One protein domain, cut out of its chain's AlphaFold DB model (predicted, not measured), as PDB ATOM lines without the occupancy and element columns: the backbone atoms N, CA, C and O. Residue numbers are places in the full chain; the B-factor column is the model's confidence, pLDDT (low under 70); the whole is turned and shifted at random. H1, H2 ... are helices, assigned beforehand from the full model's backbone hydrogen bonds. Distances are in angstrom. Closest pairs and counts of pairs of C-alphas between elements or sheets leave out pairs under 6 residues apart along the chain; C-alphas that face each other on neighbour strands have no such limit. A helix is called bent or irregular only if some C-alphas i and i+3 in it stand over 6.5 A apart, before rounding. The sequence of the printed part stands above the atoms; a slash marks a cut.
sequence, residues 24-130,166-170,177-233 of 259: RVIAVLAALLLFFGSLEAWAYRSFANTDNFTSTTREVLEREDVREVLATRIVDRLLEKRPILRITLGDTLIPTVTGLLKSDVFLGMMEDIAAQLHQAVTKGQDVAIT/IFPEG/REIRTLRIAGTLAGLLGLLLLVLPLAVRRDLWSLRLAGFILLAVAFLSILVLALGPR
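This is residues 24 to 130, 166 to 170 and 177 to 233 of the 259 residues of an uncharacterized protein of Chloroflexi bacterium (UniProt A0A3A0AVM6). This is a long rod of helices: at one end H1 lies between H6 and H7 in a three-helix bundle that runs up and down, and H2 leads out of it to two helix pairs one after the other. In the first pair H5 packs on H2, and in the second, at the far end, H3 and H4 form a hairpin. Residues 202 to 208, where H6 ends and H7 begins, stick out as one tip of the rod, and residues 80 to 85, of which 83 to 85 belong to H4, stick out as the tip at the opposite end. The printed part has 169 residues with seven named helices, H1 to H7 in order along the chain, and no named strand; its class is all helix. It is extended, with a radius of gyration of the C-alphas of 24.8 A, and its spans are 83 by 32 by 26 A.

Begin at residue 24 with H1, residues 24 to 47. It touches H6, residues 177 to 203, where the closest C-alphas, those of Ala 30 and Gly 193, are 4.1 A apart; they run opposite ways at a shallow tilt of 34 degrees, only just short of steep. H1 also touches H7, residues 207 to 233, with the C-alphas of Phe 35 and Val 220 closest at 5.9 A; they run the same way at a shallow tilt of 33 degrees, again only just short of steep. H6 and H7 form a hairpin but touch only through residues 197 to 201 and 209 to 213, the C-alphas of Leu 201 and Ser 209 being closest at 6.3 A. Go on along the chain from H1 to H2, residues 50 to 62, which is close to H1 but not clearly touching it, at a steep tilt of 59 degrees. H2 touches H5, residues 104 to 123, with the C-alphas of Thr 54 and Glu 111 closest at 5.4 A, opposite ways at a steep tilt of 41 degrees. H3, residues 64 to 78, is about perpendicular to H2 at 83 degrees. H3 forms a hairpin with H4, residues 83 to 101; they touch at the C-alphas of Ala 71 and Val 97, the closest at 5.4 A. H5 is only just apart from H1, closest 8.2 A. In H1, H2, H3 and H5 every O i to N i+4 pair is within hydrogen-bond range; H4 has 11 of 15, and H6 and H7 have 21 of 23 each.

Find C-alpha 24 at (180.844, 200.879, 135.016); from there H1 runs 34.3 A to Phe 47. H2 covers 18.0 A and H3 covers 20.7 A. Look for C-alpha 83 at (135.891, 170.821, 180.862), where H4 begins; it measures 23.6 A, has a kink of 71 degrees near residue 90, and is irregular, with C-alphas 88 and 91 at 7.3 A. H5 runs 27.8 A. H6 runs 38.7 A and is only just irregular, with C-alphas 197 and 200 at 6.52 A. H7 runs 40.0 A to C-alpha 233 at (160.659, 196.738, 161.171) and is irregular, with C-alphas 229 and 232 at 7.2 A.

The two C-alphas farthest apart, those of Ile 84 and Arg 205, are 83.9 A apart. Residues 131 to 165 are not printed, with 10.3 A from C-alpha 130 to C-alpha 166, and residues 171 to 176 are not printed, with 14.4 A from C-alpha 170 to C-alpha 177. The link from H5 to H6 lies across these cuts; the links printed whole are tight. Mean pLDDT of the printed part is 90.7, and it is under 70 at residues 128 to 130, 166 and 168 to 169 of this model.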
ATOM      1  N   ARG A  24     182.074 200.581 134.267       89.00
ATOM      2  CA  ARG A  24     180.844 200.879 135.016       89.00
ATOM      3  C   ARG A  24     180.112 199.597 135.394       89.00
ATOM      4  O   ARG A  24     179.657 199.486 136.524       89.00
ATOM      5  N   VAL A  25     180.042 198.631 134.478       92.38
ATOM      6  CA  VAL A  25     179.434 197.320 134.748       92.38
ATOM      7  C   VAL A  25     180.205 196.587 135.847       92.38
ATOM      8  O   VAL A  25     179.594 196.131 136.808       92.38
ATOM      9  N   ILE A  26     181.540 196.557 135.764       91.75
ATOM     10  CA  ILE A  26     182.407 195.974 136.802       91.75
ATOM     11  C   ILE A  26     182.174 196.648 138.158       91.75
ATOM     12  O   ILE A  26     182.048 195.964 139.168       91.75
ATOM     13  N   ALA A  27     182.081 197.977 138.184       90.56
ATOM     14  CA  ALA A  27     181.847 198.748 139.398       90.56
ATOM     15  C   ALA A  27     180.479 198.455 140.045       90.56
ATOM     16  O   ALA A  27     180.400 198.269 141.257       90.56
ATOM     17  N   VAL A  28     179.409 198.380 139.245       92.19
ATOM     18  CA  VAL A  28     178.066 198.014 139.729       92.19
ATOM     19  C   VAL A  28     178.052 196.579 140.249       92.19
ATOM     20  O   VAL A  28     177.514 196.320 141.323       92.19
ATOM     21  N   LEU A  29     178.687 195.655 139.525       95.56
ATOM     22  CA  LEU A  29     178.799 194.262 139.939       95.56
ATOM     23  C   LEU A  29     179.568 194.145 141.266       95.56
ATOM     24  O   LEU A  29     179.078 193.510 142.194       95.56
ATOM     25  N   ALA A  30     180.706 194.830 141.402       93.81
ATOM     26  CA  ALA A  30     181.473 194.893 142.646       93.81
ATOM     27  C   ALA A  30     180.631 195.407 143.824       93.81
ATOM     28  O   ALA A  30     180.661 194.819 144.903       93.81
ATOM     29  N   ALA A  31     179.849 196.471 143.608       93.81
ATOM     30  CA  ALA A  31     178.968 197.042 144.624       93.81
ATOM     31  C   ALA A  31     177.902 196.040 145.096       93.81
ATOM     32  O   ALA A  31     177.698 195.888 146.300       93.81
ATOM     33  N   LEU A  32     177.258 195.330 144.163       95.19
ATOM     34  CA  LEU A  32     176.265 194.303 144.485       95.19
ATOM     35  C   LEU A  32     176.886 193.147 145.271       95.19
ATOM     36  O   LEU A  32     176.340 192.733 146.288       95.19
ATOM     37  N   LEU A  33     178.044 192.649 144.834       95.88
ATOM     38  CA  LEU A  33     178.738 191.558 145.516       95.88
ATOM     39  C   LEU A  33     179.184 191.941 146.933       95.88
ATOM     40  O   LEU A  33     178.998 191.161 147.865       95.88
ATOM     41  N   LEU A  34     179.716 193.154 147.108       94.44
ATOM     42  CA  LEU A  34     180.057 193.682 148.428       94.44
ATOM     43  C   LEU A  34     178.818 193.827 149.312       94.44
ATOM     44  O   LEU A  34     178.873 193.491 150.490       94.44
ATOM     45  N   PHE A  35     177.698 194.282 148.753       92.94
ATOM     46  CA  PHE A  35     176.443 194.371 149.489       92.94
ATOM     47  C   PHE A  35     175.953 192.995 149.965       92.94
ATOM     48  O   PHE A  35     175.612 192.854 151.138       92.94
ATOM     49  N   PHE A  36     175.987 191.965 149.113       93.88
ATOM     50  CA  PHE A  36     175.644 190.597 149.519       93.88
ATOM     51  C   PHE A  36     176.586 190.047 150.596       93.88
ATOM     52  O   PHE A  36     176.116 189.425 151.547       93.88
ATOM     53  N   GLY A  37     177.890 190.314 150.492       94.00
ATOM     54  CA  GLY A  37     178.852 189.947 151.534       94.00
ATOM     55  C   GLY A  37     178.564 190.635 152.872       94.00
ATOM     56  O   GLY A  37     178.569 189.989 153.917       94.00
ATOM     57  N   SER A  38     178.232 191.930 152.854       92.50
ATOM     58  CA  SER A  38     177.820 192.667 154.057       92.50
ATOM     59  C   SER A  38     176.521 192.127 154.660       92.50
ATOM     60  O   SER A  38     176.397 192.045 155.883       92.50
ATOM     61  N   LEU A  39     175.557 191.751 153.814       91.00
ATOM     62  CA  LEU A  39     174.275 191.201 154.245       91.00
ATOM     63  C   LEU A  39     174.442 189.832 154.914       91.00
ATOM     64  O   LEU A  39     173.813 189.584 155.938       91.00
ATOM     65  N   GLU A  40     175.312 188.971 154.382       93.38
ATOM     66  CA  GLU A  40     175.657 187.693 155.013       93.38
ATOM     67  C   GLU A  40     176.320 187.904 156.373       93.38
ATOM     68  O   GLU A  40     175.877 187.316 157.356       93.38
ATOM     69  N   ALA A  41     177.308 188.798 156.460       90.56
ATOM     70  CA  ALA A  41     177.989 189.081 157.718       90.56
ATOM     71  C   ALA A  41     177.022 189.608 158.791       90.56
ATOM     72  O   ALA A  41     177.151 189.274 159.973       90.56
ATOM     73  N   TRP A  42     176.039 190.420 158.390       90.25
ATOM     74  CA  TRP A  42     174.967 190.842 159.283       90.25
ATOM     75  C   TRP A  42     174.055 189.682 159.677       90.25
ATOM     76  O   TRP A  42     173.863 189.451 160.868       90.25
ATOM     77  N   ALA A  43     173.526 188.939 158.703       88.81
ATOM     78  CA  ALA A  43     172.615 187.829 158.949       88.81
ATOM     79  C   ALA A  43     173.257 186.789 159.873       88.81
ATOM     80  O   ALA A  43     172.636 186.357 160.838       88.81
ATOM     81  N   TYR A  44     174.529 186.462 159.653       89.19
ATOM     82  CA  TYR A  44     175.289 185.576 160.521       89.19
ATOM     83  C   TYR A  44     175.388 186.129 161.948       89.19
ATOM     84  O   TYR A  44     175.115 185.412 162.902       89.19
ATOM     85  N   ARG A  45     175.708 187.417 162.133       87.25
ATOM     86  CA  ARG A  45     175.762 188.021 163.478       87.25
ATOM     87  C   ARG A  45     174.403 188.093 164.168       87.25
ATOM     88  O   ARG A  45     174.347 187.962 165.386       87.25
ATOM     89  N   SER A  46     173.328 188.320 163.423       85.62
ATOM     90  CA  SER A  46     171.978 188.418 163.983       85.62
ATOM     91  C   SER A  46     171.386 187.051 164.308       85.62
ATOM     92  O   SER A  46     170.838 186.884 165.391       85.62
ATOM     93  N   PHE A  47     171.521 186.074 163.412       86.56
ATOM     94  CA  PHE A  47     170.916 184.754 163.579       86.56
ATOM     95  C   PHE A  47     171.809 183.756 164.299       86.56
ATOM     96  O   PHE A  47     171.271 182.874 164.949       86.56
ATOM     97  N   ALA A  48     173.138 183.847 164.210       87.75
ATOM     98  CA  ALA A  48     174.029 182.878 164.855       87.75
ATOM     99  C   ALA A  48     174.454 183.290 166.273       87.75
ATOM    100  O   ALA A  48     175.086 182.493 166.964       87.75
ATOM    101  N   ASN A  49     174.124 184.504 166.723       90.56
ATOM    102  CA  ASN A  49     174.433 184.923 168.085       90.56
ATOM    103  C   ASN A  49     173.368 184.400 169.059       90.56
ATOM    104  O   ASN A  49     172.274 184.957 169.157       90.56
ATOM    105  N   THR A  50     173.716 183.330 169.776       93.12
ATOM    106  CA  THR A  50     172.871 182.725 170.809       93.12
ATOM    107  C   THR A  50     172.470 183.742 171.880       93.12
ATOM    108  O   THR A  50     171.305 183.759 172.255       93.12
ATOM    109  N   ASP A  51     173.360 184.653 172.286       94.06
ATOM    110  CA  ASP A  51     173.078 185.651 173.333       94.06
ATOM    111  C   ASP A  51     171.998 186.655 172.901       94.06
ATOM    112  O   ASP A  51     171.133 187.054 173.682       94.06
ATOM    113  N   ASN A  52     172.011 187.059 171.626       89.19
ATOM    114  CA  ASN A  52     170.966 187.923 171.071       89.19
ATOM    115  C   ASN A  52     169.616 187.193 171.000       89.19
ATOM    116  O   ASN A  52     168.571 187.791 171.250       89.19
ATOM    117  N   PHE A  53     169.627 185.902 170.660       91.38
ATOM    118  CA  PHE A  53     168.413 185.094 170.599       91.38
ATOM    119  C   PHE A  53     167.807 184.862 171.990       91.38
ATOM    120  O   PHE A  53     166.599 185.037 172.166       91.38
ATOM    121  N   THR A  54     168.626 184.510 172.984       94.38
ATOM    122  CA  THR A  54     168.170 184.271 174.361       94.38
ATOM    123  C   THR A  54     167.676 185.557 175.010       94.38
ATOM    124  O   THR A  54     166.576 185.555 175.552       94.38
ATOM    125  N   SER A  55     168.400 186.674 174.868       93.81
ATOM    126  CA  SER A  55     167.959 187.982 175.384       93.81
ATOM    127  C   SER A  55     166.653 188.458 174.748       93.81
ATOM    128  O   SER A  55     165.757 188.894 175.466       93.81
ATOM    129  N   THR A  56     166.488 188.301 173.431       91.31
ATOM    130  CA  THR A  56     165.221 188.627 172.752       91.31
ATOM    131  C   THR A  56     164.092 187.723 173.246       91.31
ATOM    132  O   THR A  56     162.980 188.184 173.489       91.31
ATOM    133  N   THR A  57     164.365 186.427 173.425       92.12
ATOM    134  CA  THR A  57     163.382 185.475 173.963       92.12
ATOM    135  C   THR A  57     162.976 185.857 175.384       92.12
ATOM    136  O   THR A  57     161.784 185.875 175.687       92.12
ATOM    137  N   ARG A  58     163.942 186.233 176.229       94.94
ATOM    138  CA  ARG A  58     163.712 186.735 177.584       94.94
ATOM    139  C   ARG A  58     162.845 187.989 177.562       94.94
ATOM    140  O   ARG A  58     161.815 188.004 178.220       94.94
ATOM    141  N   GLU A  59     163.196 188.989 176.755       94.12
ATOM    142  CA  GLU A  59     162.428 190.233 176.621       94.12
ATOM    143  C   GLU A  59     160.981 189.953 176.191       94.12
ATOM    144  O   GLU A  59     160.037 190.490 176.768       94.12
ATOM    145  N   VAL A  60     160.781 189.059 175.217       92.75
ATOM    146  CA  VAL A  60     159.444 188.665 174.756       92.75
ATOM    147  C   VAL A  60     158.660 187.946 175.858       92.75
ATOM    148  O   VAL A  60     157.483 188.250 176.047       92.75
ATOM    149  N   LEU A  61     159.288 187.032 176.604       94.12
ATOM    150  CA  LEU A  61     158.672 186.334 177.742       94.12
ATOM    151  C   LEU A  61     158.459 187.245 178.960       94.12
ATOM    152  O   LEU A  61     157.603 186.970 179.802       94.12
ATOM    153  N   GLU A  62     159.199 188.346 179.070       95.06
ATOM    154  CA  GLU A  62     159.020 189.340 180.125       95.06
ATOM    155  C   GLU A  62     157.778 190.217 179.908       95.06
ATOM    156  O   GLU A  62     157.277 190.836 180.859       95.06
ATOM    157  N   ARG A  63     157.226 190.227 178.693       94.62
ATOM    158  CA  ARG A  63     156.003 190.964 178.390       94.62
ATOM    159  C   ARG A  63     154.772 190.292 178.997       94.62
ATOM    160  O   ARG A  63     154.524 189.100 178.821       94.62
ATOM    161  N   GLU A  64     153.969 191.092 179.698       94.81
ATOM    162  CA  GLU A  64     152.779 190.620 180.419       94.81
ATOM    163  C   GLU A  64     151.747 189.965 179.490       94.81
ATOM    164  O   GLU A  64     151.204 188.915 179.819       94.81
ATOM    165  N   ASP A  65     151.533 190.535 178.302       92.81
ATOM    166  CA  ASP A  65     150.595 190.013 177.304       92.81
ATOM    167  C   ASP A  65     151.010 188.628 176.787       92.81
ATOM    168  O   ASP A  65     150.171 187.741 176.627       92.81
ATOM    169  N   VAL A  66     152.308 188.414 176.563       92.56
ATOM    170  CA  VAL A  66     152.843 187.119 176.124       92.56
ATOM    171  C   VAL A  66     152.689 186.075 177.226       92.56
ATOM    172  O   VAL A  66     152.235 184.961 176.948       92.56
ATOM    173  N   ARG A  67     153.003 186.427 178.482       94.94
ATOM    174  CA  ARG A  67     152.821 185.514 179.620       94.94
ATOM    175  C   ARG A  67     151.369 185.136 179.839       94.94
ATOM    176  O   ARG A  67     151.096 183.958 180.028       94.94
ATOM    177  N   GLU A  68     150.445 186.092 179.788       95.00
ATOM    178  CA  GLU A  68     149.015 185.823 179.963       95.00
ATOM    179  C   GLU A  68     148.501 184.850 178.888       95.00
ATOM    180  O   GLU A  68     147.787 183.889 179.193       95.00
ATOM    181  N   VAL A  69     148.922 185.034 177.630       92.94
ATOM    182  CA  VAL A  69     148.566 184.135 176.522       92.94
ATOM    183  C   VAL A  69     149.172 182.742 176.707       92.94
ATOM    184  O   VAL A  69     148.475 181.743 176.508       92.94
ATOM    185  N   LEU A  70     150.447 182.652 177.096       93.69
ATOM    186  CA  LEU A  70     151.107 181.374 177.372       93.69
ATOM    187  C   LEU A  70     150.443 180.648 178.543       93.69
ATOM    188  O   LEU A  70     150.100 179.477 178.405       93.69
ATOM    189  N   ALA A  71     150.189 181.343 179.651       94.44
ATOM    190  CA  ALA A  71     149.500 180.800 180.816       94.44
ATOM    191  C   ALA A  71     148.113 180.269 180.447       94.44
ATOM    192  O   ALA A  71     147.782 179.132 180.780       94.44
ATOM    193  N   THR A  72     147.337 181.044 179.683       94.00
ATOM    194  CA  THR A  72     146.019 180.622 179.189       94.00
ATOM    195  C   THR A  72     146.125 179.341 178.368       94.00
ATOM    196  O   THR A  72     145.383 178.396 178.617       94.00
ATOM    197  N   ARG A  73     147.084 179.250 177.434       91.81
ATOM    198  CA  ARG A  73     147.285 178.028 176.637       91.81
ATOM    199  C   ARG A  73     147.730 176.829 177.469       91.81
ATOM    200  O   ARG A  73     147.269 175.722 177.202       91.81
ATOM    201  N   ILE A  74     148.617 177.032 178.444       92.19
ATOM    202  CA  ILE A  74     149.081 175.971 179.346       92.19
ATOM    203  C   ILE A  74     147.894 175.428 180.147       92.19
ATOM    204  O   ILE A  74     147.683 174.219 180.171       92.19
ATOM    205  N   VAL A  75     147.083 176.309 180.740       92.75
ATOM    206  CA  VAL A  75     145.886 175.926 181.505       92.75
ATOM    207  C   VAL A  75     144.850 175.250 180.606       92.75
ATOM    208  O   VAL A  75     144.317 174.202 180.971       92.75
ATOM    209  N   ASP A  76     144.601 175.789 179.413       92.62
ATOM    210  CA  ASP A  76     143.665 175.206 178.451       92.62
ATOM    211  C   ASP A  76     144.077 173.792 178.029       92.62
ATOM    212  O   ASP A  76     143.224 172.908 177.966       92.62
ATOM    213  N   ARG A  77     145.373 173.551 177.779       89.06
ATOM    214  CA  ARG A  77     145.879 172.203 177.483       89.06
ATOM    215  C   ARG A  77     145.837 171.280 178.690       89.06
ATOM    216  O   ARG A  77     145.438 170.129 178.547       89.06
ATOM    217  N   LEU A  78     146.180 171.778 179.874       87.75
ATOM    218  CA  LEU A  78     146.133 170.995 181.108       87.75
ATOM    219  C   LEU A  78     144.707 170.520 181.437       87.75
ATOM    220  O   LEU A  78     144.518 169.424 181.962       87.75
ATOM    221  N   LEU A  79     143.698 171.332 181.114       90.75
ATOM    222  CA  LEU A  79     142.287 171.062 181.405       90.75
ATOM    223  C   LEU A  79     141.490 170.582 180.186       90.75
ATOM    224  O   LEU A  79     140.272 170.433 180.279       90.75
ATOM    225  N   GLU A  80     142.150 170.294 179.062       93.38
ATOM    226  CA  GLU A  80     141.495 169.901 177.808       93.38
ATOM    227  C   GLU A  80     140.588 168.677 177.986       93.38
ATOM    228  O   GLU A  80     139.460 168.653 177.499       93.38
ATOM    229  N   LYS A  81     141.044 167.684 178.759       90.44
ATOM    230  CA  LYS A  81     140.278 166.465 179.059       90.44
ATOM    231  C   LYS A  81     139.250 166.650 180.190       90.44
ATOM    232  O   LYS A  81     138.542 165.705 180.527       90.44
ATOM    233  N   ARG A  82     139.174 167.831 180.826       92.25
ATOM    234  CA  ARG A  82     138.372 168.092 182.040       92.25
ATOM    235  C   ARG A  82     137.623 169.435 181.965       92.25
ATOM    236  O   ARG A  82     137.928 170.358 182.725       92.25
ATOM    237  N   PRO A  83     136.583 169.551 181.116       92.38
ATOM    238  CA  PRO A  83     135.891 170.821 180.862       92.38
ATOM    239  C   PRO A  83     135.237 171.433 182.109       92.38
ATOM    240  O   PRO A  83     135.193 172.653 182.237       92.38
ATOM    241  N   ILE A  84     134.778 170.607 183.057       92.25
ATOM    242  CA  ILE A  84     134.178 171.084 184.314       92.25
ATOM    243  C   ILE A  84     135.208 171.859 185.149       92.25
ATOM    244  O   ILE A  84     134.898 172.935 185.655       92.25
ATOM    245  N   LEU A  85     136.447 171.356 185.244       90.44
ATOM    246  CA  LEU A  85     137.525 172.034 185.974       90.44
ATOM    247  C   LEU A  85     137.971 173.319 185.277       90.44
ATOM    248  O   LEU A  85     138.385 174.259 185.943       90.44
ATOM    249  N   ARG A  86     137.866 173.387 183.946       92.94
ATOM    250  CA  ARG A  86     138.202 174.597 183.187       92.94
ATOM    251  C   ARG A  86     137.337 175.787 183.590       92.94
ATOM    252  O   ARG A  86     137.866 176.878 183.758       92.94
ATOM    253  N   ILE A  87     136.037 175.569 183.786       92.38
ATOM    254  CA  ILE A  87     135.091 176.630 184.170       92.38
ATOM    255  C   ILE A  87     135.321 177.079 185.618       92.38
ATOM    256  O   ILE A  87     135.208 178.261 185.912       92.38
ATOM    257  N   THR A  88     135.640 176.153 186.527       92.31
ATOM    258  CA  THR A  88     135.758 176.468 187.961       92.31
ATOM    259  C   THR A  88     137.145 176.953 188.372       92.31
ATOM    260  O   THR A  88     137.248 177.804 189.251       92.31
ATOM    261  N   LEU A  89     138.209 176.421 187.765       93.44
ATOM    262  CA  LEU A  89     139.595 176.691 188.162       93.44
ATOM    263  C   LEU A  89     140.354 177.582 187.180       93.44
ATOM    264  O   LEU A  89     141.396 178.108 187.562       93.44
ATOM    265  N   GLY A  90     139.865 177.778 185.949       90.31
ATOM    266  CA  GLY A  90     140.564 178.566 184.927       90.31
ATOM    267  C   GLY A  90     140.945 179.965 185.417       90.31
ATOM    268  O   GLY A  90     142.117 180.337 185.366       90.31
ATOM    269  N   ASP A  91     139.987 180.682 186.010       93.62
ATOM    270  CA  ASP A  91     140.180 182.051 186.510       93.62
ATOM    271  C   ASP A  91     141.185 182.144 187.670       93.62
ATOM    272  O   ASP A  91     141.795 183.188 187.885       93.62
ATOM    273  N   THR A  92     141.383 181.050 188.413       94.44
ATOM    274  CA  THR A  92     142.352 180.994 189.521       94.44
ATOM    275  C   THR A  92     143.728 180.534 189.044       94.44
ATOM    276  O   THR A  92     144.743 181.062 189.488       94.44
ATOM    277  N   LEU A  93     143.780 179.571 188.119       93.81
ATOM    278  CA  LEU A  93     145.027 178.977 187.638       93.81
ATOM    279  C   LEU A  93     145.799 179.908 186.708       93.81
ATOM    280  O   LEU A  93     147.027 179.925 186.781       93.81
ATOM    281  N   ILE A  94     145.117 180.688 185.862       94.44
ATOM    282  CA  ILE A  94     145.794 181.575 184.906       94.44
ATOM    283  C   ILE A  94     146.715 182.573 185.636       94.44
ATOM    284  O   ILE A  94     147.908 182.559 185.339       94.44
ATOM    285  N   PRO A  95     146.264 183.357 186.641       96.00
ATOM    286  CA  PRO A  95     147.152 184.254 187.387       96.00
ATOM    287  C   PRO A  95     148.304 183.537 188.100       96.00
ATOM    288  O   PRO A  95     149.415 184.063 188.153       96.00
ATOM    289  N   THR A  96     148.068 182.332 188.632       95.00
ATOM    290  CA  THR A  96     149.115 181.535 189.290       95.00
ATOM    291  C   THR A  96     150.195 181.108 188.301       95.00
ATOM    292  O   THR A  96     151.381 181.285 188.579       95.00
ATOM    293  N   VAL A  97     149.805 180.592 187.130       94.75
ATOM    294  CA  VAL A  97     150.747 180.209 186.072       94.75
ATOM    295  C   VAL A  97     151.464 181.444 185.534       94.75
ATOM    296  O   VAL A  97     152.681 181.411 185.414       94.75
ATOM    297  N   THR A  98     150.772 182.563 185.305       96.19
ATOM    298  CA  THR A  98     151.406 183.833 184.907       96.19
ATOM    299  C   THR A  98     152.457 184.289 185.924       96.19
ATOM    300  O   THR A  98     153.557 184.687 185.537       96.19
ATOM    301  N   GLY A  99     152.166 184.181 187.225       95.25
ATOM    302  CA  GLY A  99     153.122 184.475 188.295       95.25
ATOM    303  C   GLY A  99     154.342 183.549 188.278       95.25
ATOM    304  O   GLY A  99     155.465 184.014 188.459       95.25
ATOM    305  N   LEU A 100     154.141 182.260 187.993       94.50
ATOM    306  CA  LEU A 100     155.229 181.291 187.842       94.50
ATOM    307  C   LEU A 100     156.095 181.589 186.607       94.50
ATOM    308  O   LEU A 100     157.319 181.572 186.710       94.50
ATOM    309  N   LEU A 101     155.475 181.930 185.471       94.81
ATOM    310  CA  LEU A 101     156.168 182.317 184.233       94.81
ATOM    311  C   LEU A 101     156.996 183.603 184.394       94.81
ATOM    312  O   LEU A 101     157.914 183.848 183.620       94.81
ATOM    313  N   LYS A 102     156.671 184.435 185.389       96.00
ATOM    314  CA  LYS A 102     157.437 185.635 185.743       96.00
ATOM    315  C   LYS A 102     158.646 185.334 186.644       96.00
ATOM    316  O   LYS A 102     159.485 186.208 186.827       96.00
ATOM    317  N   SER A 103     158.733 184.146 187.240       95.81
ATOM    318  CA  SER A 103     159.817 183.826 188.175       95.81
ATOM    319  C   SER A 103     161.182 183.774 187.479       95.81
ATOM    320  O   SER A 103     161.303 183.231 186.381       95.81
ATOM    321  N   ASP A 104     162.227 184.277 188.147       94.94
ATOM    322  CA  ASP A 104     163.600 184.267 187.617       94.94
ATOM    323  C   ASP A 104     164.094 182.845 187.313       94.94
ATOM    324  O   ASP A 104     164.821 182.628 186.350       94.94
ATOM    325  N   VAL A 105     163.648 181.861 188.105       90.19
ATOM    326  CA  VAL A 105     163.965 180.440 187.903       90.19
ATOM    327  C   VAL A 105     163.390 179.932 186.581       90.19
ATOM    328  O   VAL A 105     164.086 179.254 185.826       90.19
ATOM    329  N   PHE A 106     162.131 180.268 186.280       91.00
ATOM    330  CA  PHE A 106     161.515 179.894 185.010       91.00
ATOM    331  C   PHE A 106     162.192 180.602 183.832       91.00
ATOM    332  O   PHE A 106     162.485 179.957 182.829       91.00
ATOM    333  N   LEU A 107     162.480 181.903 183.960       93.44
ATOM    334  CA  LEU A 107     163.169 182.662 182.913       93.44
ATOM    335  C   LEU A 107     164.567 182.096 182.630       93.44
ATOM    336  O   LEU A 107     164.896 181.901 181.466       93.44
ATOM    337  N   GLY A 108     165.338 181.745 183.664       92.25
ATOM    338  CA  GLY A 108     166.645 181.103 183.499       92.25
ATOM    339  C   GLY A 108     166.554 179.748 182.789       92.25
ATOM    340  O   GLY A 108     167.277 179.499 181.832       92.25
ATOM    341  N   MET A 109     165.589 178.902 183.170       90.25
ATOM    342  CA  MET A 109     165.355 177.627 182.478       90.25
ATOM    343  C   MET A 109     164.963 177.832 181.006       90.25
ATOM    344  O   MET A 109     165.414 177.097 180.128       90.25
ATOM    345  N   MET A 110     164.121 178.827 180.719       91.00
ATOM    346  CA  MET A 110     163.723 179.146 179.350       91.00
ATOM    347  C   MET A 110     164.882 179.695 178.519       91.00
ATOM    348  O   MET A 110     164.945 179.389 177.331       91.00
ATOM    349  N   GLU A 111     165.798 180.462 179.109       93.00
ATOM    350  CA  GLU A 111     167.030 180.904 178.448       93.00
ATOM    351  C   GLU A 111     167.916 179.719 178.067       93.00
ATOM    352  O   GLU A 111     168.370 179.652 176.923       93.00
ATOM    353  N   ASP A 112     168.087 178.749 178.966       91.44
ATOM    354  CA  ASP A 112     168.857 177.533 178.691       91.44
ATOM    355  C   ASP A 112     168.224 176.699 177.568       91.44
ATOM    356  O   ASP A 112     168.913 176.262 176.641       91.44
ATOM    357  N   ILE A 113     166.900 176.511 177.604       90.62
ATOM    358  CA  ILE A 113     166.161 175.803 176.548       90.62
ATOM    359  C   ILE A 113     166.260 176.564 175.223       90.62
ATOM    360  O   ILE A 113     166.503 175.956 174.182       90.62
ATOM    361  N   ALA A 114     166.100 177.890 175.239       92.81
ATOM    362  CA  ALA A 114     166.219 178.730 174.052       92.81
ATOM    363  C   ALA A 114     167.632 178.660 173.458       92.81
ATOM    364  O   ALA A 114     167.770 178.562 172.239       92.81
ATOM    365  N   ALA A 115     168.672 178.647 174.295       93.25
ATOM    366  CA  ALA A 115     170.055 178.490 173.863       93.25
ATOM    367  C   ALA A 115     170.294 177.121 173.212       93.25
ATOM    368  O   ALA A 115     170.880 177.049 172.132       93.25
ATOM    369  N   GLN A 116     169.812 176.040 173.830       91.19
ATOM    370  CA  GLN A 116     169.932 174.684 173.284       91.19
ATOM    371  C   GLN A 116     169.169 174.534 171.966       91.19
ATOM    372  O   GLN A 116     169.715 174.024 170.988       91.19
ATOM    373  N   LEU A 117     167.935 175.041 171.904       91.06
ATOM    374  CA  LEU A 117     167.127 175.030 170.689       91.06
ATOM    375  C   LEU A 117     167.803 175.831 169.573       91.06
ATOM    376  O   LEU A 117     167.882 175.371 168.436       91.06
ATOM    377  N   HIS A 118     168.338 177.009 169.893       92.06
ATOM    378  CA  HIS A 118     169.087 177.831 168.948       92.06
ATOM    379  C   HIS A 118     170.314 177.097 168.407       92.06
ATOM    380  O   HIS A 118     170.523 177.058 167.194       92.06
ATOM    381  N   GLN A 119     171.096 176.462 169.281       91.44
ATOM    382  CA  GLN A 119     172.260 175.674 168.882       91.44
ATOM    383  C   GLN A 119     171.871 174.491 168.002       91.44
ATOM    384  O   GLN A 119     172.526 174.256 166.991       91.44
ATOM    385  N   ALA A 120     170.787 173.793 168.313       90.12
ATOM    386  CA  ALA A 120     170.315 172.692 167.491       90.12
ATOM    387  C   ALA A 120     169.851 173.138 166.105       90.12
ATOM    388  O   ALA A 120     170.265 172.577 165.094       90.12
ATOM    389  N   VAL A 121     169.056 174.205 166.038       90.50
ATOM    390  CA  VAL A 121     168.541 174.745 164.775       90.50
ATOM    391  C   VAL A 121     169.673 175.301 163.899       90.50
ATOM    392  O   VAL A 121     169.648 175.142 162.676       90.50
ATOM    393  N   THR A 122     170.685 175.931 164.506       91.00
ATOM    394  CA  THR A 122     171.796 176.568 163.775       91.00
ATOM    395  C   THR A 122     172.955 175.627 163.451       91.00
ATOM    396  O   THR A 122     173.557 175.761 162.385       91.00
ATOM    397  N   LYS A 123     173.286 174.690 164.345       89.19
ATOM    398  CA  LYS A 123     174.425 173.766 164.207       89.19
ATOM    399  C   LYS A 123     174.021 172.345 163.822       89.19
ATOM    400  O   LYS A 123     174.912 171.522 163.658       89.19
ATOM    401  N   GLY A 124     172.724 172.046 163.729       86.69
ATOM    402  CA  GLY A 124     172.239 170.689 163.469       86.69
ATOM    403  C   GLY A 124     172.553 169.705 164.600       86.69
ATOM    404  O   GLY A 124     172.652 168.511 164.352       86.69
ATOM    405  N   GLN A 125     172.780 170.195 165.824       84.62
ATOM    406  CA  GLN A 125     172.997 169.330 166.985       84.62
ATOM    407  C   GLN A 125     171.665 168.745 167.448       84.62
ATOM    408  O   GLN A 125     170.666 169.460 167.503       84.62
ATOM    409  N   ASP A 126     171.654 167.466 167.814       78.38
ATOM    410  CA  ASP A 126     170.456 166.842 168.364       78.38
ATOM    411  C   ASP A 126     170.072 167.512 169.690       78.38
ATOM    412  O   ASP A 126     170.891 167.653 170.603       78.38
ATOM    413  N   VAL A 127     168.807 167.933 169.799       74.38
ATOM    414  CA  VAL A 127     168.244 168.490 171.036       74.38
ATOM    415  C   VAL A 127     167.980 167.342 172.005       74.38
ATOM    416  O   VAL A 127     166.853 166.876 172.164       74.38
ATOM    417  N   ALA A 128     169.017 166.878 172.687       66.94
ATOM    418  CA  ALA A 128     168.838 166.089 173.893       66.94
ATOM    419  C   ALA A 128     168.687 167.053 175.078       66.94
ATOM    420  O   ALA A 128     169.645 167.294 175.812       66.94
ATOM    421  N   ILE A 129     167.488 167.627 175.265       64.69
ATOM    422  CA  ILE A 129     167.156 168.318 176.522       64.69
ATOM    423  C   ILE A 129     167.008 167.235 177.593       64.69
ATOM    424  O   ILE A 129     165.927 166.721 177.880       64.69
ATOM    425  N   THR A 130     168.141 166.831 178.148       63.06
ATOM    426  CA  THR A 130     168.193 165.945 179.302       63.06
ATOM    427  C   THR A 130     168.011 166.832 180.524       63.06
ATOM    428  O   THR A 130     168.944 167.496 180.970       63.06
ATOM    429  N   ILE A 166     161.083 166.547 173.635       69.56
ATOM    430  CA  ILE A 166     160.075 167.538 173.210       69.56
ATOM    431  C   ILE A 166     159.903 167.518 171.681       69.56
ATOM    432  O   ILE A 166     158.810 167.768 171.179       69.56
ATOM    433  N   PHE A 167     160.973 167.186 170.954       72.00
ATOM    434  CA  PHE A 167     160.991 167.101 169.498       72.00
ATOM    435  C   PHE A 167     161.591 165.754 169.085       72.00
ATOM    436  O   PHE A 167     162.747 165.498 169.432       72.00
ATOM    437  N   PRO A 168     160.844 164.876 168.395       68.25
ATOM    438  CA  PRO A 168     161.407 163.635 167.882       68.25
ATOM    439  C   PRO A 168     162.501 163.934 166.842       68.25
ATOM    440  O   PRO A 168     162.460 164.946 166.133       68.25
ATOM    441  N   GLU A 169     163.508 163.061 166.785       69.19
ATOM    442  CA  GLU A 169     164.655 163.193 165.879       69.19
ATOM    443  C   GLU A 169     164.174 163.374 164.427       69.19
ATOM    444  O   GLU A 169     163.394 162.575 163.908       69.19
ATOM    445  N   GLY A 170     164.619 164.452 163.772       72.44
ATOM    446  CA  GLY A 170     164.299 164.749 162.370       72.44
ATOM    447  C   GLY A 170     163.104 165.675 162.111       72.44
ATOM    448  O   GLY A 170     162.892 166.037 160.954       72.44
ATOM    449  N   ARG A 177     172.952 173.538 156.735       91.69
ATOM    450  CA  ARG A 177     173.365 173.489 155.330       91.69
ATOM    451  C   ARG A 177     173.167 174.835 154.642       91.69
ATOM    452  O   ARG A 177     174.051 175.284 153.910       91.69
ATOM    453  N   GLU A 178     172.037 175.481 154.889       91.62
ATOM    454  CA  GLU A 178     171.664 176.786 154.353       91.62
ATOM    455  C   GLU A 178     172.591 177.867 154.907       91.62
ATOM    456  O   GLU A 178     173.158 178.628 154.127       91.62
ATOM    457  N   ILE A 179     172.832 177.883 156.224       90.62
ATOM    458  CA  ILE A 179     173.743 178.826 156.887       90.62
ATOM    459  C   ILE A 179     175.172 178.627 156.378       90.62
ATOM    460  O   ILE A 179     175.851 179.600 156.047       90.62
ATOM    461  N   ARG A 180     175.640 177.377 156.256       93.69
ATOM    462  CA  ARG A 180     176.978 177.075 155.725       93.69
ATOM    463  C   ARG A 180     177.121 177.538 154.275       93.69
ATOM    464  O   ARG A 180     178.134 178.146 153.929       93.69
ATOM    465  N   THR A 181     176.117 177.279 153.438       93.88
ATOM    466  CA  THR A 181     176.114 177.695 152.026       93.88
ATOM    467  C   THR A 181     176.079 179.212 151.908       93.88
ATOM    468  O   THR A 181     176.875 179.779 151.162       93.88
ATOM    469  N   LEU A 182     175.219 179.872 152.688       91.81
ATOM    470  CA  LEU A 182     175.117 181.325 152.733       91.81
ATOM    471  C   LEU A 182     176.452 181.940 153.154       91.81
ATOM    472  O   LEU A 182     176.923 182.849 152.481       91.81
ATOM    473  N   ARG A 183     177.110 181.388 154.180       93.75
ATOM    474  CA  ARG A 183     178.407 181.866 154.673       93.75
ATOM    475  C   ARG A 183     179.516 181.761 153.636       93.75
ATOM    476  O   ARG A 183     180.262 182.717 153.418       93.75
ATOM    477  N   ILE A 184     179.636 180.616 152.966       95.62
ATOM    478  CA  ILE A 184     180.639 180.440 151.906       95.62
ATOM    479  C   ILE A 184     180.321 181.366 150.726       95.62
ATOM    480  O   ILE A 184     181.209 182.056 150.230       95.62
ATOM    481  N   ALA A 185     179.058 181.440 150.301       94.94
ATOM    482  CA  ALA A 185     178.646 182.294 149.193       94.94
ATOM    483  C   ALA A 185     178.862 183.786 149.495       94.94
ATOM    484  O   ALA A 185     179.394 184.503 148.651       94.94
ATOM    485  N   GLY A 186     178.506 184.251 150.694       94.50
ATOM    486  CA  GLY A 186     178.660 185.641 151.122       94.50
ATOM    487  C   GLY A 186     180.119 186.052 151.279       94.50
ATOM    488  O   GLY A 186     180.515 187.101 150.768       94.50
ATOM    489  N   THR A 187     180.954 185.203 151.886       94.44
ATOM    490  CA  THR A 187     182.401 185.465 151.994       94.44
ATOM    491  C   THR A 187     183.082 185.498 150.625       94.44
ATOM    492  O   THR A 187     183.844 186.427 150.348       94.44
ATOM    493  N   LEU A 188     182.766 184.555 149.729       97.31
ATOM    494  CA  LEU A 188     183.271 184.566 148.353       97.31
ATOM    495  C   LEU A 188     182.767 185.780 147.566       97.31
ATOM    496  O   LEU A 188     183.553 186.402 146.854       97.31
ATOM    497  N   ALA A 189     181.492 186.150 147.715       96.19
ATOM    498  CA  ALA A 189     180.931 187.338 147.081       96.19
ATOM    499  C   ALA A 189     181.636 188.610 147.570       96.19
ATOM    500  O   ALA A 189     182.080 189.409 146.750       96.19
ATOM    501  N   GLY A 190     181.831 188.767 148.881       95.38
ATOM    502  CA  GLY A 190     182.559 189.898 149.453       95.38
ATOM    503  C   GLY A 190     183.998 189.995 148.935       95.38
ATOM    504  O   GLY A 190     184.425 191.066 148.501       95.38
ATOM    505  N   LEU A 191     184.729 188.873 148.901       96.88
ATOM    506  CA  LEU A 191     186.098 188.818 148.374       96.88
ATOM    507  C   LEU A 191     186.160 189.140 146.878       96.88
ATOM    508  O   LEU A 191     186.999 189.937 146.455       96.88
ATOM    509  N   LEU A 192     185.266 188.560 146.073       97.50
ATOM    510  CA  LEU A 192     185.225 188.798 144.631       97.50
ATOM    511  C   LEU A 192     184.804 190.240 144.319       97.50
ATOM    512  O   LEU A 192     185.384 190.867 143.435       97.50
ATOM    513  N   GLY A 193     183.857 190.794 145.078       95.44
ATOM    514  CA  GLY A 193     183.458 192.197 144.997       95.44
ATOM    515  C   GLY A 193     184.617 193.142 145.314       95.44
ATOM    516  O   GLY A 193     184.857 194.092 144.571       95.44
ATOM    517  N   LEU A 194     185.401 192.842 146.353       95.19
ATOM    518  CA  LEU A 194     186.593 193.615 146.704       95.19
ATOM    519  C   LEU A 194     187.681 193.507 145.624       95.19
ATOM    520  O   LEU A 194     188.258 194.520 145.232       95.19
ATOM    521  N   LEU A 195     187.912 192.310 145.079       96.81
ATOM    522  CA  LEU A 195     188.848 192.095 143.973       96.81
ATOM    523  C   LEU A 195     188.440 192.891 142.720       96.81
ATOM    524  O   LEU A 195     189.272 193.581 142.127       96.81
ATOM    525  N   LEU A 196     187.156 192.843 142.347       95.31
ATOM    526  CA  LEU A 196     186.586 193.606 141.229       95.31
ATOM    527  C   LEU A 196     186.701 195.120 141.445       95.31
ATOM    528  O   LEU A 196     186.890 195.853 140.476       95.31
ATOM    529  N   LEU A 197     186.623 195.590 142.693       93.56
ATOM    530  CA  LEU A 197     186.808 196.998 143.046       93.56
ATOM    531  C   LEU A 197     188.282 197.437 142.937       93.56
ATOM    532  O   LEU A 197     188.565 198.554 142.507       93.56
ATOM    533  N   VAL A 198     189.229 196.562 143.295       94.12
ATOM    534  CA  VAL A 198     190.678 196.841 143.246       94.12
ATOM    535  C   VAL A 198     191.236 196.767 141.820       94.12
ATOM    536  O   VAL A 198     192.132 197.533 141.463       94.12
ATOM    537  N   LEU A 199     190.686 195.903 140.966       94.12
ATOM    538  CA  LEU A 199     191.125 195.723 139.578       94.12
ATOM    539  C   LEU A 199     191.223 197.036 138.757       94.12
ATOM    540  O   LEU A 199     192.278 197.282 138.164       94.12
ATOM    541  N   PRO A 200     190.204 197.923 138.711       88.75
ATOM    542  CA  PRO A 200     190.306 199.202 138.004       88.75
ATOM    543  C   PRO A 200     191.380 200.125 138.579       88.75
ATOM    544  O   PRO A 200     191.996 200.863 137.814       88.75
ATOM    545  N   LEU A 201     191.626 200.079 139.892       88.94
ATOM    546  CA  LEU A 201     192.660 200.883 140.556       88.94
ATOM    547  C   LEU A 201     194.067 200.412 140.167       88.94
ATOM    548  O   LEU A 201     194.964 201.234 139.978       88.94
ATOM    549  N   ALA A 202     194.246 199.099 139.997       92.44
ATOM    550  CA  ALA A 202     195.504 198.511 139.550       92.44
ATOM    551  C   ALA A 202     195.798 198.821 138.071       92.44
ATOM    552  O   ALA A 202     196.926 199.169 137.726       92.44
ATOM    553  N   VAL A 203     194.785 198.735 137.200       93.25
ATOM    554  CA  VAL A 203     194.946 198.961 135.751       93.25
ATOM    555  C   VAL A 203     194.990 200.452 135.399       93.25
ATOM    556  O   VAL A 203     195.678 200.852 134.459       93.25
ATOM    557  N   ARG A 204     194.249 201.293 136.124       85.38
ATOM    558  CA  ARG A 204     194.172 202.741 135.906       85.38
ATOM    559  C   ARG A 204     194.348 203.475 137.230       85.38
ATOM    560  O   ARG A 204     193.381 203.698 137.954       85.38
ATOM    561  N   ARG A 205     195.570 203.951 137.481       83.44
ATOM    562  CA  ARG A 205     195.911 204.875 138.583       83.44
ATOM    563  C   ARG A 205     195.387 206.301 138.352       83.44
ATOM    564  O   ARG A 205     196.086 207.279 138.591       83.44
ATOM    565  N   ASP A 206     194.171 206.424 137.839       89.31
ATOM    566  CA  ASP A 206     193.511 207.711 137.663       89.31
ATOM    567  C   ASP A 206     192.813 208.105 138.975       89.31
ATOM    568  O   ASP A 206     192.131 207.289 139.605       89.31
ATOM    569  N   LEU A 207     192.948 209.371 139.373       88.25
ATOM    570  CA  LEU A 207     192.249 209.961 140.518       88.25
ATOM    571  C   LEU A 207     190.727 209.802 140.398       88.25
ATOM    572  O   LEU A 207     190.025 209.720 141.407       88.25
ATOM    573  N   TRP A 208     190.202 209.726 139.173       85.94
ATOM    574  CA  TRP A 208     188.774 209.520 138.945       85.94
ATOM    575  C   TRP A 208     188.294 208.122 139.371       85.94
ATOM    576  O   TRP A 208     187.234 208.000 139.985       85.94
ATOM    577  N   SER A 209     189.096 207.078 139.132       82.00
ATOM    578  CA  SER A 209     188.797 205.710 139.583       82.00
ATOM    579  C   SER A 209     188.779 205.611 141.109       82.00
ATOM    580  O   SER A 209     187.903 204.958 141.671       82.00
ATOM    581  N   LEU A 210     189.701 206.310 141.783       87.50
ATOM    582  CA  LEU A 210     189.744 206.402 143.247       87.50
ATOM    583  C   LEU A 210     188.474 207.041 143.816       87.50
ATOM    584  O   LEU A 210     187.875 206.498 144.743       87.50
ATOM    585  N   ARG A 211     188.018 208.158 143.232       91.38
ATOM    586  CA  ARG A 211     186.773 208.825 143.655       91.38
ATOM    587  C   ARG A 211     185.550 207.930 143.471       91.38
ATOM    588  O   ARG A 211     184.695 207.885 144.349       91.38
ATOM    589  N   LEU A 212     185.476 207.207 142.353       87.38
ATOM    590  CA  LEU A 212     184.354 206.320 142.055       87.38
ATOM    591  C   LEU A 212     184.327 205.096 142.983       87.38
ATOM    592  O   LEU A 212     183.271 204.772 143.519       87.38
ATOM    593  N   ALA A 213     185.478 204.470 143.239       86.75
ATOM    594  CA  ALA A 213     185.590 203.385 144.214       86.75
ATOM    595  C   ALA A 213     185.204 203.853 145.628       86.75
ATOM    596  O   ALA A 213     184.435 203.177 146.309       86.75
ATOM    597  N   GLY A 214     185.662 205.040 146.042       90.12
ATOM    598  CA  GLY A 214     185.278 205.643 147.319       90.12
ATOM    599  C   GLY A 214     183.771 205.893 147.428       90.12
ATOM    600  O   GLY A 214     183.168 205.554 148.443       90.12
ATOM    601  N   PHE A 215     183.142 206.413 146.369       93.19
ATOM    602  CA  PHE A 215     181.692 206.627 146.340       93.19
ATOM    603  C   PHE A 215     180.910 205.311 146.434       93.19
ATOM    604  O   PHE A 215     179.920 205.242 147.155       93.19
ATOM    605  N   ILE A 216     181.372 204.255 145.757       89.69
ATOM    606  CA  ILE A 216     180.759 202.922 145.834       89.69
ATOM    607  C   ILE A 216     180.849 202.357 147.246       89.69
ATOM    608  O   ILE A 216     179.846 201.878 147.766       89.69
ATOM    609  N   LEU A 217     182.015 202.442 147.886       90.81
ATOM    610  CA  LEU A 217     182.181 201.978 149.262       90.81
ATOM    611  C   LEU A 217     181.259 202.733 150.222       90.81
ATOM    612  O   LEU A 217     180.608 202.110 151.058       90.81
ATOM    613  N   LEU A 218     181.148 204.055 150.065       93.50
ATOM    614  CA  LEU A 218     180.258 204.880 150.879       93.50
ATOM    615  C   LEU A 218     178.787 204.509 150.637       93.50
ATOM    616  O   LEU A 218     178.036 204.343 151.592       93.50
ATOM    617  N   ALA A 219     178.387 204.294 149.381       91.50
ATOM    618  CA  ALA A 219     177.037 203.865 149.030       91.50
ATOM    619  C   ALA A 219     176.695 202.476 149.594       91.50
ATOM    620  O   ALA A 219     175.618 202.302 150.160       91.50
ATOM    621  N   VAL A 220     177.605 201.499 149.497       91.06
ATOM    622  CA  VAL A 220     177.418 200.153 150.067       91.06
ATOM    623  C   VAL A 220     177.351 200.213 151.592       91.06
ATOM    624  O   VAL A 220     176.487 199.566 152.184       91.06
ATOM    625  N   ALA A 221     178.210 201.006 152.237       90.94
ATOM    626  CA  ALA A 221     178.175 201.204 153.684       90.94
ATOM    627  C   ALA A 221     176.853 201.847 154.128       90.94
ATOM    628  O   ALA A 221     176.200 201.344 155.038       90.94
ATOM    629  N   PHE A 222     176.415 202.904 153.437       94.94
ATOM    630  CA  PHE A 222     175.140 203.566 153.699       94.94
ATOM    631  C   PHE A 222     173.952 202.614 153.517       94.94
ATOM    632  O   PHE A 222     173.093 202.532 154.392       94.94
ATOM    633  N   LEU A 223     173.925 201.844 152.426       92.81
ATOM    634  CA  LEU A 223     172.871 200.863 152.166       92.81
ATOM    635  C   LEU A 223     172.864 199.748 153.218       92.81
ATOM    636  O   LEU A 223     171.798 199.345 153.674       92.81
ATOM    637  N   SER A 224     174.040 199.288 153.648       88.25
ATOM    638  CA  SER A 224     174.162 198.296 154.719       88.25
ATOM    639  C   SER A 224     173.592 198.841 156.032       88.25
ATOM    640  O   SER A 224     172.776 198.176 156.657       88.25
ATOM    641  N   ILE A 225     173.930 200.079 156.411       91.19
ATOM    642  CA  ILE A 225     173.363 200.754 157.594       91.19
ATOM    643  C   ILE A 225     171.843 200.904 157.475       91.19
ATOM    644  O   ILE A 225     171.123 200.682 158.447       91.19
ATOM    645  N   LEU A 226     171.338 201.243 156.288       92.81
ATOM    646  CA  LEU A 226     169.905 201.367 156.051       92.81
ATOM    647  C   LEU A 226     169.179 200.027 156.258       92.81
ATOM    648  O   LEU A 226     168.141 199.994 156.915       92.81
ATOM    649  N   VAL A 227     169.741 198.924 155.753       89.19
ATOM    650  CA  VAL A 227     169.203 197.572 155.976       89.19
ATOM    651  C   VAL A 227     169.252 197.196 157.456       89.19
ATOM    652  O   VAL A 227     168.269 196.671 157.966       89.19
ATOM    653  N   LEU A 228     170.336 197.523 158.167       87.81
ATOM    654  CA  LEU A 228     170.441 197.310 159.616       87.81
ATOM    655  C   LEU A 228     169.339 198.048 160.387       87.81
ATOM    656  O   LEU A 228     168.718 197.479 161.282       87.81
ATOM    657  N   ALA A 229     169.078 199.305 160.027       89.31
ATOM    658  CA  ALA A 229     168.082 200.137 160.694       89.31
ATOM    659  C   ALA A 229     166.634 199.727 160.368       89.31
ATOM    660  O   ALA A 229     165.742 199.882 161.203       89.31
ATOM    661  N   LEU A 230     166.381 199.223 159.156       90.62
ATOM    662  CA  LEU A 230     165.039 198.854 158.689       90.62
ATOM    663  C   LEU A 230     164.703 197.372 158.880       90.62
ATOM    664  O   LEU A 230     163.522 197.027 158.912       90.62
ATOM    665  N   GLY A 231     165.708 196.508 159.017       85.19
ATOM    666  CA  GLY A 231     165.561 195.055 159.114       85.19
ATOM    667  C   GLY A 231     164.545 194.608 160.171       85.19
ATOM    668  O   GLY A 231     163.613 193.885 159.816       85.19
ATOM    669  N   PRO A 232     164.637 195.082 161.431       81.69
ATOM    670  CA  PRO A 232     163.680 194.717 162.478       81.69
ATOM    671  C   PRO A 232     162.229 195.073 162.120       81.69
ATOM    672  O   PRO A 232     161.337 194.237 162.225       81.69
ATOM    673  N   ARG A 233     162.000 196.277 161.578       86.75
ATOM    674  CA  ARG A 233     160.659 196.738 161.171       86.75
ATOM    675  C   ARG A 233     160.078 195.900 160.037       86.75
ATOM    676  O   ARG A 233     158.872 195.666 159.978       86.75
TER     677      ARG A 233